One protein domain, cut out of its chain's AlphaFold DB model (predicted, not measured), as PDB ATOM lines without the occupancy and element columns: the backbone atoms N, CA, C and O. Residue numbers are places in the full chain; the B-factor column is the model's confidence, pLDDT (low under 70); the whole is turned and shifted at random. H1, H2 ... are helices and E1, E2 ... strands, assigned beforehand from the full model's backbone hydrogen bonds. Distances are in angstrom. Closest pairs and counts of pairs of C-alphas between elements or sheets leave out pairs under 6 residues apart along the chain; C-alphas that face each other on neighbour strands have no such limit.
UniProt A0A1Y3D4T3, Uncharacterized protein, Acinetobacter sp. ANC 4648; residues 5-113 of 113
ATOM      1  N   GLU A   5     186.933 118.988 126.512       91.00
ATOM      2  CA  GLU A   5     188.030 119.657 125.792       91.00
ATOM      3  C   GLU A   5     189.250 118.736 125.648       91.00
ATOM      4  O   GLU A   5     189.909 118.716 124.609       91.00
ATOM      5  N   GLN A   6     189.533 117.930 126.677       90.25
ATOM      6  CA  GLN A   6     190.613 116.946 126.639       90.25
ATOM      7  C   GLN A   6     190.306 115.813 125.657       90.25
ATOM      8  O   GLN A   6     191.185 115.453 124.880       90.25
ATOM      9  N   ILE A   7     189.069 115.301 125.640       93.06
ATOM     10  CA  ILE A   7     188.628 114.300 124.654       93.06
ATOM     11  C   ILE A   7     188.855 114.808 123.232       93.06
ATOM     12  O   ILE A   7     189.527 114.152 122.444       93.06
ATOM     13  N   GLN A   8     188.360 116.009 122.923       94.19
ATOM     14  CA  GLN A   8     188.495 116.595 121.586       94.19
ATOM     15  C   GLN A   8     189.964 116.771 121.183       94.19
ATOM     16  O   GLN A   8     190.337 116.531 120.034       94.19
ATOM     17  N   LYS A   9     190.821 117.162 122.131       94.81
ATOM     18  CA  LYS A   9     192.264 117.293 121.902       94.81
ATOM     19  C   LYS A   9     192.928 115.944 121.611       94.81
ATOM     20  O   LYS A   9     193.750 115.866 120.698       94.81
ATOM     21  N   LEU A  10     192.596 114.909 122.381       95.62
ATOM     22  CA  LEU A  10     193.117 113.552 122.202       95.62
ATOM     23  C   LEU A  10     192.675 112.968 120.856       95.62
ATOM     24  O   LEU A  10     193.520 112.504 120.092       95.62
ATOM     25  N   GLU A  11     191.388 113.087 120.522       96.69
ATOM     26  CA  GLU A  11     190.857 112.680 119.219       96.69
ATOM     27  C   GLU A  11     191.591 113.392 118.076       96.69
ATOM     28  O   GLU A  11     192.068 112.745 117.143       96.69
ATOM     29  N   GLN A  12     191.739 114.718 118.152       96.94
ATOM     30  CA  GLN A  12     192.410 115.484 117.103       96.94
ATOM     31  C   GLN A  12     193.869 115.050 116.919       96.94
ATOM     32  O   GLN A  12     194.339 114.938 115.784       96.94
ATOM     33  N   LYS A  13     194.588 114.786 118.017       96.81
ATOM     34  CA  LYS A  13     195.957 114.256 117.965       96.81
ATOM     35  C   LYS A  13     196.002 112.887 117.297       96.81
ATOM     36  O   LYS A  13     196.860 112.668 116.444       96.81
ATOM     37  N   ALA A  14     195.069 112.007 117.639       97.50
ATOM     38  CA  ALA A  14     194.997 110.676 117.062       97.50
ATOM     39  C   ALA A  14     194.686 110.712 115.556       97.50
ATOM     40  O   ALA A  14     195.387 110.078 114.769       97.50
ATOM     41  N   ARG A  15     193.744 111.560 115.121       97.62
ATOM     42  CA  ARG A  15     193.465 111.796 113.690       97.62
ATOM     43  C   ARG A  15     194.692 112.312 112.939       97.62
ATOM     44  O   ARG A  15     194.997 111.850 111.840       97.62
ATOM     45  N   THR A  16     195.430 113.254 113.528       96.75
ATOM     46  CA  THR A  16     196.681 113.752 112.937       96.75
ATOM     47  C   THR A  16     197.743 112.656 112.848       96.75
ATOM     48  O   THR A  16     198.460 112.604 111.847       96.75
ATOM     49  N   ALA A  17     197.834 111.773 113.845       96.38
ATOM     50  CA  ALA A  17     198.749 110.636 113.827       96.38
ATOM     51  C   ALA A  17     198.401 109.643 112.710       96.38
ATOM     52  O   ALA A  17     199.296 109.285 111.951       96.38
ATOM     53  N   ILE A  18     197.122 109.288 112.533       96.94
ATOM     54  CA  ILE A  18     196.651 108.415 111.439       96.94
ATOM     55  C   ILE A  18     197.057 108.975 110.073       96.94
ATOM     56  O   ILE A  18     197.674 108.279 109.268       96.94
ATOM     57  N   LEU A  19     196.762 110.252 109.814       95.75
ATOM     58  CA  LEU A  19     197.096 110.885 108.534       95.75
ATOM     59  C   LEU A  19     198.609 110.983 108.312       95.75
ATOM     60  O   LEU A  19     199.083 110.793 107.195       95.75
ATOM     61  N   SER A  20     199.367 111.271 109.372       94.25
ATOM     62  CA  SER A  20     200.829 111.365 109.307       94.25
ATOM     63  C   SER A  20     201.465 109.995 109.074       94.25
ATOM     64  O   SER A  20     202.380 109.892 108.263       94.25
ATOM     65  N   ALA A  21     200.959 108.951 109.734       93.69
ATOM     66  CA  ALA A  21     201.370 107.573 109.510       93.69
ATOM     67  C   ALA A  21     201.077 107.161 108.067       93.69
ATOM     68  O   ALA A  21     201.978 106.680 107.402       93.69
ATOM     69  N   TYR A  22     199.888 107.449 107.527       93.06
ATOM     70  CA  TYR A  22     199.575 107.169 106.119       93.06
ATOM     71  C   TYR A  22     200.534 107.867 105.132       93.06
ATOM     72  O   TYR A  22     200.845 107.332 104.073       93.06
ATOM     73  N   GLN A  23     201.013 109.072 105.447       91.19
ATOM     74  CA  GLN A  23     201.973 109.789 104.594       91.19
ATOM     75  C   GLN A  23     203.404 109.255 104.705       91.19
ATOM     76  O   GLN A  23     204.218 109.498 103.812       91.19
ATOM     77  N   GLN A  24     203.727 108.583 105.807       87.50
ATOM     78  CA  GLN A  24     205.016 107.942 105.995       87.50
ATOM     79  C   GLN A  24     204.988 106.592 105.280       87.50
ATOM     80  O   GLN A  24     204.271 105.672 105.661       87.50
ATOM     81  N   ASP A  25     205.770 106.502 104.210       70.94
ATOM     82  CA  ASP A  25     205.978 105.264 103.465       70.94
ATOM     83  C   ASP A  25     206.939 104.369 104.262       70.94
ATOM     84  O   ASP A  25     208.162 104.439 104.118       70.94
ATOM     85  N   ALA A  26     206.369 103.645 105.225       74.88
ATOM     86  CA  ALA A  26     207.063 102.724 106.110       74.88
ATOM     87  C   ALA A  26     206.563 101.299 105.859       74.88
ATOM     88  O   ALA A  26     205.364 101.079 105.681       74.88
ATOM     89  N   ASP A  27     207.482 100.334 105.894       67.62
ATOM     90  CA  ASP A  27     207.132  98.917 105.851       67.62
ATOM     91  C   ASP A  27     206.148  98.578 106.990       67.62
ATOM     92  O   ASP A  27     206.302  99.052 108.117       67.62
ATOM     93  N   GLU A  28     205.135  97.758 106.690       76.62
ATOM     94  CA  GLU A  28     204.105  97.287 107.641       76.62
ATOM     95  C   GLU A  28     203.192  98.385 108.228       76.62
ATOM     96  O   GLU A  28     202.659  98.253 109.336       76.62
ATOM     97  N   ASN A  29     202.951  99.456 107.468       89.25
ATOM     98  CA  ASN A  29     202.035 100.522 107.862       89.25
ATOM     99  C   ASN A  29     200.591 100.012 108.040       89.25
ATOM    100  O   ASN A  29     199.856  99.801 107.075       89.25
ATOM    101  N   GLN A  30     200.164  99.871 109.295       94.12
ATOM    102  CA  GLN A  30     198.826  99.388 109.658       94.12
ATOM    103  C   GLN A  30     197.704 100.272 109.097       94.12
ATOM    104  O   GLN A  30     196.613  99.781 108.818       94.12
ATOM    105  N   VAL A  31     197.968 101.564 108.878       96.19
ATOM    106  CA  VAL A  31     196.993 102.481 108.275       96.19
ATOM    107  C   VAL A  31     196.828 102.203 106.780       96.19
ATOM    108  O   VAL A  31     195.709 102.260 106.278       96.19
ATOM    109  N   HIS A  32     197.914 101.880 106.063       95.19
ATOM    110  CA  HIS A  32     197.825 101.446 104.660       95.19
ATOM    111  C   HIS A  32     197.051 100.140 104.560       95.19
ATOM    112  O   HIS A  32     196.065 100.090 103.831       95.19
ATOM    113  N   LEU A  33     197.436  99.145 105.364       94.69
ATOM    114  CA  LEU A  33     196.783  97.838 105.389       94.69
ATOM    115  C   LEU A  33     195.280  97.963 105.650       94.69
ATOM    116  O   LEU A  33     194.485  97.376 104.922       94.69
ATOM    117  N   TYR A  34     194.885  98.765 106.643       96.44
ATOM    118  CA  TYR A  34     193.476  99.013 106.935       96.44
ATOM    119  C   TYR A  34     192.741  99.576 105.718       96.44
ATOM    120  O   TYR A  34     191.680  99.079 105.352       96.44
ATOM    121  N   VAL A  35     193.282 100.606 105.068       95.69
ATOM    122  CA  VAL A  35     192.582 101.253 103.952       95.69
ATOM    123  C   VAL A  35     192.527 100.358 102.716       95.69
ATOM    124  O   VAL A  35     191.464 100.251 102.108       95.69
ATOM    125  N   GLU A  36     193.632  99.707 102.356       94.75
ATOM    126  CA  GLU A  36     193.687  98.782 101.218       94.75
ATOM    127  C   GLU A  36     192.701  97.629 101.399       94.75
ATOM    128  O   GLU A  36     191.895  97.370 100.508       94.75
ATOM    129  N   HIS A  37     192.684  97.021 102.587       95.12
ATOM    130  CA  HIS A  37     191.764  95.939 102.920       95.12
ATOM    131  C   HIS A  37     190.298  96.339 102.705       95.12
ATOM    132  O   HIS A  37     189.567  95.655 101.994       95.12
ATOM    133  N   HIS A  38     189.868  97.483 103.245       96.44
ATOM    134  CA  HIS A  38     188.469  97.896 103.113       96.44
ATOM    135  C   HIS A  38     188.119  98.345 101.690       96.44
ATOM    136  O   HIS A  38     187.002  98.097 101.242       96.44
ATOM    137  N   LEU A  39     189.044  98.985 100.964       96.56
ATOM    138  CA  LEU A  39     188.826  99.340  99.556       96.56
ATOM    139  C   LEU A  39     188.603  98.104  98.673       96.56
ATOM    140  O   LEU A  39     187.879  98.203  97.683       96.56
ATOM    141  N   GLU A  40     189.212  96.968  99.020       95.75
ATOM    142  CA  GLU A  40     189.031  95.696  98.316       95.75
ATOM    143  C   GLU A  40     187.789  94.917  98.777       95.75
ATOM    144  O   GLU A  40     187.136  94.281  97.948       95.75
ATOM    145  N   GLU A  41     187.457  94.949 100.072       95.31
ATOM    146  CA  GLU A  41     186.374  94.130 100.636       95.31
ATOM    147  C   GLU A  41     184.985  94.776 100.586       95.31
ATOM    148  O   GLU A  41     183.985  94.058 100.495       95.31
ATOM    149  N   LEU A  42     184.887  96.107 100.665       96.62
ATOM    150  CA  LEU A  42     183.594  96.783 100.739       96.62
ATOM    151  C   LEU A  42     182.992  97.046  99.359       96.62
ATOM    152  O   LEU A  42     183.653  97.515  98.432       96.62
ATOM    153  N   GLU A  43     181.685  96.810  99.259       96.12
ATOM    154  CA  GLU A  43     180.928  97.028  98.030       96.12
ATOM    155  C   GLU A  43     180.942  98.512  97.606       96.12
ATOM    156  O   GLU A  43     180.796  99.404  98.450       96.12
ATOM    157  N   PRO A  44     181.019  98.811  96.293       95.81
ATOM    158  CA  PRO A  44     181.041 100.181  95.773       95.81
ATOM    159  C   PRO A  44     179.919 101.095  96.284       95.81
ATOM    160  O   PRO A  44     180.135 102.294  96.472       95.81
ATOM    161  N   ASP A  45     178.725 100.543  96.515       97.38
ATOM    162  CA  ASP A  45     177.557 101.295  96.982       97.38
ATOM    163  C   ASP A  45     177.781 101.924  98.365       97.38
ATOM    164  O   ASP A  45     177.325 103.044  98.609       97.38
ATOM    165  N   TYR A  46     178.537 101.263  99.251       97.56
ATOM    166  CA  TYR A  46     178.891 101.810 100.564       97.56
ATOM    167  C   TYR A  46     179.691 103.112 100.420       97.56
ATOM    168  O   TYR A  46     179.366 104.135 101.035       97.56
ATOM    169  N   TRP A  47     180.691 103.106  99.535       97.56
ATOM    170  CA  TRP A  47     181.525 104.272  99.260       97.56
ATOM    171  C   TRP A  47     180.754 105.393  98.568       97.56
ATOM    172  O   TRP A  47     180.943 106.565  98.895       97.56
ATOM    173  N   VAL A  48     179.844 105.066  97.647       97.50
ATOM    174  CA  VAL A  48     178.990 106.078  97.009       97.50
ATOM    175  C   VAL A  48     178.103 106.768  98.043       97.50
ATOM    176  O   VAL A  48     177.997 107.995  98.015       97.50
ATOM    177  N   ASN A  49     177.515 106.016  98.975       96.25
ATOM    178  CA  ASN A  49     176.640 106.576 100.005       96.25
ATOM    179  C   ASN A  49     177.395 107.498 100.978       96.25
ATOM    180  O   ASN A  49     176.885 108.566 101.316       96.25
ATOM    181  N   ASN A  50     178.616 107.127 101.375       96.12
ATOM    182  CA  ASN A  50     179.392 107.857 102.384       96.12
ATOM    183  C   ASN A  50     180.312 108.951 101.806       96.12
ATOM    184  O   ASN A  50     180.552 109.974 102.446       96.12
ATOM    185  N   LEU A  51     180.831 108.762 100.591       96.69
ATOM    186  CA  LEU A  51     181.863 109.614  99.978       96.69
ATOM    187  C   LEU A  51     181.476 110.164  98.598       96.69
ATOM    188  O   LEU A  51     182.227 110.956  98.022       96.69
ATOM    189  N   GLY A  52     180.328 109.763  98.045       96.44
ATOM    190  CA  GLY A  52     179.857 110.213  96.730       96.44
ATOM    191  C   GLY A  52     180.625 109.619  95.543       96.44
ATOM    192  O   GLY A  52     180.451 110.078  94.414       96.44
ATOM    193  N   THR A  53     181.483 108.621  95.771       96.69
ATOM    194  CA  THR A  53     182.268 107.934  94.736       96.69
ATOM    195  C   THR A  53     182.414 106.454  95.063       96.69
ATOM    196  O   THR A  53     182.578 106.091  96.218       96.69
ATOM    197  N   ALA A  54     182.403 105.607  94.036       95.31
ATOM    198  CA  ALA A  54     182.602 104.162  94.160       95.31
ATOM    199  C   ALA A  54     184.059 103.767  94.453       95.31
ATOM    200  O   ALA A  54     184.317 102.649  94.878       95.31
ATOM    201  N   ILE A  55     185.012 104.663  94.169       94.12
ATOM    202  CA  ILE A  55     186.451 104.409  94.301       94.12
ATOM    203  C   ILE A  55     187.067 105.603  95.039       94.12
ATOM    204  O   ILE A  55     187.600 106.525  94.405       94.12
ATOM    205  N   PRO A  56     186.900 105.680  96.367       96.88
ATOM    206  CA  PRO A  56     187.447 106.778  97.138       96.88
ATOM    207  C   PRO A  56     188.970 106.690  97.194       96.88
ATOM    208  O   PRO A  56     189.565 105.616  97.157       96.88
ATOM    209  N   GLN A  57     189.618 107.846  97.290       96.50
ATOM    210  CA  GLN A  57     191.041 107.891  97.600       96.50
ATOM    211  C   GLN A  57     191.262 107.473  99.060       96.50
ATOM    212  O   GLN A  57     190.435 107.816  99.909       96.50
ATOM    213  N   PRO A  58     192.397 106.845  99.399       95.50
ATOM    214  CA  PRO A  58     192.667 106.392 100.762       95.50
ATOM    215  C   PRO A  58     192.486 107.461 101.848       95.50
ATOM    216  O   PRO A  58     191.874 107.224 102.882       95.50
ATOM    217  N   VAL A  59     192.923 108.695 101.580       95.19
ATOM    218  CA  VAL A  59     192.740 109.825 102.507       95.19
ATOM    219  C   VAL A  59     191.257 110.153 102.736       95.19
ATOM    220  O   VAL A  59     190.889 110.582 103.824       95.19
ATOM    221  N   GLN A  60     190.384 109.943 101.744       96.88
ATOM    222  CA  GLN A  60     188.938 110.125 101.919       96.88
ATOM    223  C   GLN A  60     188.358 109.068 102.865       96.88
ATOM    224  O   GLN A  60     187.528 109.420 103.695       96.88
ATOM    225  N   VAL A  61     188.841 107.822 102.788       97.19
ATOM    226  CA  VAL A  61     188.471 106.743 103.721       97.19
ATOM    227  C   VAL A  61     188.883 107.107 105.151       97.19
ATOM    228  O   VAL A  61     188.066 107.054 106.062       97.19
ATOM    229  N   LEU A  62     190.117 107.581 105.348       97.38
ATOM    230  CA  LEU A  62     190.607 107.990 106.675       97.38
ATOM    231  C   LEU A  62     189.838 109.181 107.270       97.38
ATOM    232  O   LEU A  62     189.700 109.289 108.487       97.38
ATOM    233  N   ASN A  63     189.331 110.083 106.427       96.62
ATOM    234  CA  ASN A  63     188.616 111.277 106.878       96.62
ATOM    235  C   ASN A  63     187.192 110.998 107.376       96.62
ATOM    236  O   ASN A  63     186.665 111.823 108.121       96.62
ATOM    237  N   ILE A  64     186.572 109.883 106.974       96.69
ATOM    238  CA  ILE A  64     185.221 109.514 107.432       96.69
ATOM    239  C   ILE A  64     185.227 108.634 108.677       96.69
ATOM    240  O   ILE A  64     184.158 108.321 109.183       96.69
ATOM    241  N   LEU A  65     186.403 108.239 109.173       97.75
ATOM    242  CA  LEU A  65     186.500 107.418 110.370       97.75
ATOM    243  C   LEU A  65     185.823 108.094 111.566       97.75
ATOM    244  O   LEU A  65     186.092 109.263 111.890       97.75
ATOM    245  N   GLU A  66     185.000 107.322 112.256       97.12
ATOM    246  CA  GLU A  66     184.316 107.714 113.479       97.12
ATOM    247  C   GLU A  66     185.071 107.160 114.683       97.12
ATOM    248  O   GLU A  66     185.675 106.089 114.621       97.12
ATOM    249  N   VAL A  67     185.061 107.908 115.788       96.50
ATOM    250  CA  VAL A  67     185.593 107.386 117.047       96.50
ATOM    251  C   VAL A  67     184.616 106.352 117.578       96.50
ATOM    252  O   VAL A  67     183.421 106.632 117.697       96.50
ATOM    253  N   SER A  68     185.131 105.178 117.928       92.81
ATOM    254  CA  SER A  68     184.337 104.118 118.532       92.81
ATOM    255  C   SER A  68     183.628 104.633 119.793       92.81
ATOM    256  O   SER A  68     184.258 105.263 120.653       92.81
ATOM    257  N   PRO A  69     182.328 104.341 119.974       87.38
ATOM    258  CA  PRO A  69     181.603 104.732 121.181       87.38
ATOM    259  C   PRO A  69     182.116 104.011 122.438       87.38
ATOM    260  O   PRO A  69     181.734 104.382 123.548       87.38
ATOM    261  N   TYR A  70     182.965 102.993 122.272       87.44
ATOM    262  CA  TYR A  70     183.518 102.167 123.343       87.44
ATOM    263  C   TYR A  70     184.883 102.646 123.858       87.44
ATOM    264  O   TYR A  70     185.449 101.992 124.731       87.44
ATOM    265  N   VAL A  71     185.407 103.773 123.358       90.44
ATOM    266  CA  VAL A  71     186.681 104.330 123.834       90.44
ATOM    267  C   VAL A  71     186.609 104.676 125.322       90.44
ATOM    268  O   VAL A  71     185.742 105.441 125.759       90.44
ATOM    269  N   ASP A  72     187.573 104.161 126.088       90.44
ATOM    270  CA  ASP A  72     187.790 104.582 127.466       90.44
ATOM    271  C   ASP A  72     188.626 105.868 127.516       90.44
ATOM    272  O   ASP A  72     189.828 105.898 127.245       90.44
ATOM    273  N   TRP A  73     187.967 106.962 127.890       90.44
ATOM    274  CA  TRP A  73     188.588 108.278 128.038       90.44
ATOM    275  C   TRP A  73     189.213 108.508 129.418       90.44
ATOM    276  O   TRP A  73     189.773 109.581 129.667       90.44
ATOM    277  N   MET A  74     189.089 107.547 130.334       88.44
ATOM    278  CA  MET A  74     189.626 107.611 131.691       88.44
ATOM    279  C   MET A  74     190.384 106.322 132.060       88.44
ATOM    280  O   MET A  74     190.069 105.732 133.096       88.44
ATOM    281  N   PRO A  75     191.403 105.921 131.273       86.19
ATOM    282  CA  PRO A  75     192.128 104.673 131.513       86.19
ATOM    283  C   PRO A  75     192.881 104.709 132.856       86.19
ATOM    284  O   PRO A  75     193.243 105.797 133.339       86.19
ATOM    285  N   GLU A  76     193.138 103.539 133.451       88.06
ATOM    286  CA  GLU A  76     193.787 103.390 134.770       88.06
ATOM    287  C   GLU A  76     195.187 104.010 134.798       88.06
ATOM    288  O   GLU A  76     195.850 103.997 133.773       88.06
ATOM    289  N   GLU A  77     195.674 104.546 135.931       80.62
ATOM    290  CA  GLU A  77     196.875 105.418 136.004       80.62
ATOM    291  C   GLU A  77     198.100 104.936 135.194       80.62
ATOM    292  O   GLU A  77     198.762 105.761 134.558       80.62
ATOM    293  N   ASP A  78     198.330 103.625 135.119       85.62
ATOM    294  CA  ASP A  78     199.459 102.995 134.420       85.62
ATOM    295  C   ASP A  78     199.210 102.666 132.927       85.62
ATOM    296  O   ASP A  78     200.081 102.107 132.260       85.62
ATOM    297  N   GLU A  79     198.049 103.025 132.379       90.88
ATOM    298  CA  GLU A  79     197.638 102.747 130.999       90.88
ATOM    299  C   GLU A  79     197.729 103.979 130.083       90.88
ATOM    300  O   GLU A  79     197.486 105.123 130.483       90.88
ATOM    301  N   ASN A  80     198.053 103.741 128.812       93.69
ATOM    302  CA  ASN A  80     198.026 104.757 127.763       93.69
ATOM    303  C   ASN A  80     196.588 105.033 127.297       93.69
ATOM    304  O   ASN A  80     195.693 104.203 127.447       93.69
ATOM    305  N   TYR A  81     196.360 106.195 126.683       94.56
ATOM    306  CA  TYR A  81     195.100 106.454 125.992       94.56
ATOM    307  C   TYR A  81     195.041 105.613 124.719       94.56
ATOM    308  O   TYR A  81     195.952 105.690 123.893       94.56
ATOM    309  N   ARG A  82     193.955 104.861 124.547       95.81
ATOM    310  CA  ARG A  82     193.672 104.069 123.347       95.81
ATOM    311  C   ARG A  82     192.411 104.602 122.696       95.81
ATOM    312  O   ARG A  82     191.371 104.673 123.343       95.81
ATOM    313  N   ILE A  83     192.531 105.061 121.457       97.12
ATOM    314  CA  ILE A  83     191.443 105.724 120.737       97.12
ATOM    315  C   ILE A  83     191.194 104.937 119.462       97.12
ATOM    316  O   ILE A  83     191.996 104.990 118.529       97.12
ATOM    317  N   ASP A  84     190.073 104.230 119.446       97.12
ATOM    318  CA  ASP A  84     189.691 103.360 118.345       97.12
ATOM    319  C   ASP A  84     188.888 104.139 117.311       97.12
ATOM    320  O   ASP A  84     187.918 104.832 117.640       97.12
ATOM    321  N   PHE A  85     189.283 103.999 116.051       97.81
ATOM    322  CA  PHE A  85     188.596 104.562 114.899       97.81
ATOM    323  C   PHE A  85     188.039 103.446 114.024       97.81
ATOM    324  O   PHE A  85     188.763 102.511 113.691       97.81
ATOM    325  N   THR A  86     186.778 103.566 113.616       96.75
ATOM    326  CA  THR A  86     186.118 102.604 112.724       96.75
ATOM    327  C   THR A  86     185.418 103.309 111.570       96.75
ATOM    328  O   THR A  86     185.225 104.530 111.584       96.75
ATOM    329  N   LEU A  87     185.063 102.543 110.544       97.31
ATOM    330  CA  LEU A  87     184.211 103.022 109.468       97.31
ATOM    331  C   LEU A  87     182.764 103.211 109.964       97.31
ATOM    332  O   LEU A  87     182.303 102.426 110.795       97.31
ATOM    333  N   PRO A  88     182.043 104.220 109.443       96.00
ATOM    334  CA  PRO A  88     180.632 104.430 109.748       96.00
ATOM    335  C   PRO A  88     179.751 103.194 109.510       96.00
ATOM    336  O   PRO A  88     180.092 102.286 108.750       96.00
ATOM    337  N   GLU A  89     178.563 103.211 110.117       93.81
ATOM    338  CA  GLU A  89     177.495 102.218 109.903       93.81
ATOM    339  C   GLU A  89     177.830 100.786 110.359       93.81
ATOM    340  O   GLU A  89     177.158  99.839 109.945       93.81
ATOM    341  N   ASP A  90     178.842 100.616 111.220       91.44
ATOM    342  CA  ASP A  90     179.285  99.313 111.742       91.44
ATOM    343  C   ASP A  90     179.563  98.287 110.620       91.44
ATOM    344  O   ASP A  90     179.353  97.082 110.775       91.44
ATOM    345  N   VAL A  91     180.029  98.765 109.457       94.81
ATOM    346  CA  VAL A  91     180.272  97.935 108.261       94.81
ATOM    347  C   VAL A  91     181.424  96.938 108.451       94.81
ATOM    348  O   VAL A  91     181.578  95.989 107.684       94.81
ATOM    349  N   THR A  92     182.245  97.149 109.478       94.50
ATOM    350  CA  THR A  92     183.442  96.368 109.780       94.50
ATOM    351  C   THR A  92     183.622  96.208 111.287       94.50
ATOM    352  O   THR A  92     183.225  97.071 112.067       94.50
ATOM    353  N   GLN A  93     184.250  95.100 111.689       93.94
ATOM    354  CA  GLN A  93     184.727  94.891 113.062       93.94
ATOM    355  C   GLN A  93     186.155  95.418 113.266       93.94
ATOM    356  O   GLN A  93     186.638  95.459 114.390       93.94
ATOM    357  N   TYR A  94     186.837  95.808 112.184       95.06
ATOM    358  CA  TYR A  94     188.203  96.294 112.271       95.06
ATOM    359  C   TYR A  94     188.256  97.747 112.726       95.06
ATOM    360  O   TYR A  94     187.585  98.621 112.166       95.06
ATOM    361  N   VAL A  95     189.163  98.018 113.657       96.19
ATOM    362  CA  VAL A  95     189.446  99.364 114.156       96.19
ATOM    363  C   VAL A  95     190.910  99.731 113.947       96.19
ATOM    364  O   VAL A  95     191.795  98.878 113.972       96.19
ATOM    365  N   LEU A  96     191.170 101.023 113.769       97.19
ATOM    366  CA  LEU A  96     192.494 101.607 113.956       97.19
ATOM    367  C   LEU A  96     192.592 102.127 115.390       97.19
ATOM    368  O   LEU A  96     192.030 103.175 115.707       97.19
ATOM    369  N   CYS A  97     193.314 101.406 116.243       97.19
ATOM    370  CA  CYS A  97     193.624 101.828 117.603       97.19
ATOM    371  C   CYS A  97     194.854 102.738 117.581       97.19
ATOM    372  O   CYS A  97     195.959 102.309 117.232       97.19
ATOM    373  N   VAL A  98     194.676 103.998 117.977       97.44
ATOM    374  CA  VAL A  98     195.778 104.944 118.175       97.44
ATOM    375  C   VAL A  98     196.128 105.020 119.650       97.44
ATOM    376  O   VAL A  98     195.271 105.317 120.482       97.44
ATOM    377  N   GLU A  99     197.404 104.818 119.960       96.69
ATOM    378  CA  GLU A  99     197.912 104.868 121.325       96.69
ATOM    379  C   GLU A  99     198.663 106.180 121.585       96.69
ATOM    380  O   GLU A  99     199.599 106.545 120.856       96.69
ATOM    381  N   LEU A 100     198.250 106.897 122.632       95.94
ATOM    382  CA  LEU A 100     198.916 108.096 123.135       95.94
ATOM    383  C   LEU A 100     199.344 107.885 124.589       95.94
ATOM    384  O   LEU A 100     198.553 107.432 125.415       95.94
ATOM    385  N   ASP A 101     200.566 108.279 124.930       94.31
ATOM    386  CA  ASP A 101     201.043 108.215 126.310       94.31
ATOM    387  C   ASP A 101     200.321 109.225 127.224       94.31
ATOM    388  O   ASP A 101     199.522 110.064 126.791       94.31
ATOM    389  N   ARG A 102     200.635 109.197 128.523       89.19
ATOM    390  CA  ARG A 102     200.072 110.137 129.509       89.19
ATOM    391  C   ARG A 102     200.400 111.609 129.251       89.19
ATOM    392  O   ARG A 102     199.658 112.480 129.706       89.19
ATOM    393  N   HIS A 103     201.466 111.894 128.510       90.75
ATOM    394  CA  HIS A 103     201.817 113.239 128.053       90.75
ATOM    395  C   HIS A 103     201.135 113.595 126.725       90.75
ATOM    396  O   HIS A 103     201.444 114.633 126.132       90.75
ATOM    397  N   GLU A 104     200.183 112.765 126.281       92.19
ATOM    398  CA  GLU A 104     199.451 112.881 125.027       92.19
ATOM    399  C   GLU A 104     200.389 112.842 123.801       92.19
ATOM    400  O   GLU A 104     200.173 113.563 122.814       92.19
ATOM    401  N   THR A 105     201.468 112.066 123.899       94.06
ATOM    402  CA  THR A 105     202.472 111.851 122.852       94.06
ATOM    403  C   THR A 105     202.159 110.567 122.104       94.06
ATOM    404  O   THR A 105     201.783 109.570 122.706       94.06
ATOM    405  N   PHE A 106     202.328 110.586 120.783       94.81
ATOM    406  CA  PHE A 106     202.104 109.423 119.934       94.81
ATOM    407  C   PHE A 106     203.029 108.250 120.293       94.81
ATOM    408  O   PHE A 106     204.247 108.430 120.341       94.81
ATOM    409  N   VAL A 107     202.441 107.070 120.510       95.69
ATOM    410  CA  VAL A 107     203.153 105.812 120.789       95.69
ATOM    411  C   VAL A 107     203.110 104.886 119.574       95.69
ATOM    412  O   VAL A 107     204.155 104.406 119.139       95.69
ATOM    413  N   GLY A 108     201.923 104.660 119.001       94.44
ATOM    414  CA  GLY A 108     201.745 103.731 117.885       94.44
ATOM    415  C   GLY A 108     200.324 103.703 117.320       94.44
ATOM    416  O   GLY A 108     199.408 104.313 117.875       94.44
ATOM    417  N   ILE A 109     200.161 103.002 116.191       96.06
ATOM    418  CA  ILE A 109     198.861 102.684 115.580       96.06
ATOM    419  C   ILE A 109     198.832 101.193 115.273       96.06
ATOM    420  O   ILE A 109     199.776 100.671 114.677       96.06
ATOM    421  N   LEU A 110     197.744 100.537 115.654       95.56
ATOM    422  CA  LEU A 110     197.506  99.122 115.402       95.56
ATOM    423  C   LEU A 110     196.146  98.946 114.731       95.56
ATOM    424  O   LEU A 110     195.196  99.656 115.055       95.56
ATOM    425  N   MET A 111     196.064  98.001 113.799       94.62
ATOM    426  CA  MET A 111     194.786  97.488 113.321       94.62
ATOM    427  C   MET A 111     194.357  96.344 114.246       94.62
ATOM    428  O   MET A 111     195.121  95.399 114.448       94.62
ATOM    429  N   GLU A 112     193.158  96.434 114.812       93.50
ATOM    430  CA  GLU A 112     192.594  95.437 115.734       93.50
ATOM    431  C   GLU A 112     191.212  94.972 115.242       93.50
ATOM    432  O   GLU A 112     190.601  95.639 114.403       93.50
ATOM    433  N   SER A 113     190.743  93.811 115.716       87.06
ATOM    434  CA  SER A 113     189.465  93.169 115.349       87.06
ATOM    435  C   SER A 113     188.750  92.598 116.563       87.06
ATOM    436  O   SER A 113     189.486  92.006 117.392       87.06
TER     437      SER A 113
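AT A GLANCE: This is residues 5 to 113 of the 113 residues of an uncharacterized protein of Acinetobacter sp. ANC 4648 (UniProt A0A1Y3D4T3). A small three-stranded antiparallel sheet has one face covered by the long helix H1, which crosses its strands, while H2, H3 and H4 form a helical end beyond one end of the strands, with H2 reaching over E3 by its first residues. The long stretch of residues 64 to 80 runs back past the edge strand E1 to the other end of the whole. The printed part has 109 residues, with four named helices followed by three strands, H1 H2 H3 H4 E1 E2 E3; the sheet's order is E1 - E2 - E3, and the class is mixed, helices and strands. It is compact, with a radius of gyration of the C-alphas of 14.1 A and spans of 43 by 30 by 24 A.

HOW THE PARTS SIT: E1, residues 81 to 86, E2, residues 95 to 100, and E3, residues 106 to 112, form a meander, each strand the antiparallel neighbour of the one before. The sheet is only just strongly twisted, with C-alphas up to 4.2 A off its best plane. In the hairpin E1 and E2, N 83 and O 98 are 2.9 A apart, within hydrogen-bond range. In the hairpin E2 and E3, N 97 and O 110 are 2.8 A apart, also within range. Residues 66 to 67 pair antiparallel with residues 85 to 86 of E1. H1, residues 5 to 23, and H2, residues 30 to 41, are on the same face of the sheet, in two layers, helices on one face of a sheet. H1, at a height over the sheet of 8.7 A, runs across the strands, only just, at 62 degrees to E1 on the local plane; its closest C-alphas to E2 are those of Ala 14 and Val 98, 5.9 A. H2, at a height of 10.7 A, runs along the strands at 23 degrees to E3 on the local plane; the C-alphas of Gln 30 and Met 111 are its closest to E3, 5.8 A. H1 and H2 touch, about perpendicular at 77 degrees, closest at the C-alphas of Tyr 22 and Val 31, 5.8 A. H4, residues 58 to 63, touches H2, closest at the C-alphas of Val 35 and Pro 58, 6.0 A. H3, residues 44 to 51, is close to H4 but not clearly touching, with the C-alphas of Leu 51 and Gln 60 7.4 A apart, and H3 is not on the sheet. In H1, H2, H3 and H4 every O i to N i+4 pair is within hydrogen-bond range.

IN THESE COORDINATES: E1 is 16.5 A long, E2 15.7 A and E3 17.4 A, ending at C-alpha 112, (192.594, 95.437, 115.734). H1 begins at C-alpha 5, (188.030, 119.657, 125.792), and is 27.2 A long. H2 is 16.3 A, H3 10.4 A and H4 8.8 A long.

THE WHOLE: The two C-alphas farthest apart, those of Ala 54 and Glu 77, are 44.2 A apart. The printed part has no cut. The link from H4 to E1, 17 residues, is long. The mean pLDDT of the printed part is 93.6, and residue 27 is under 70.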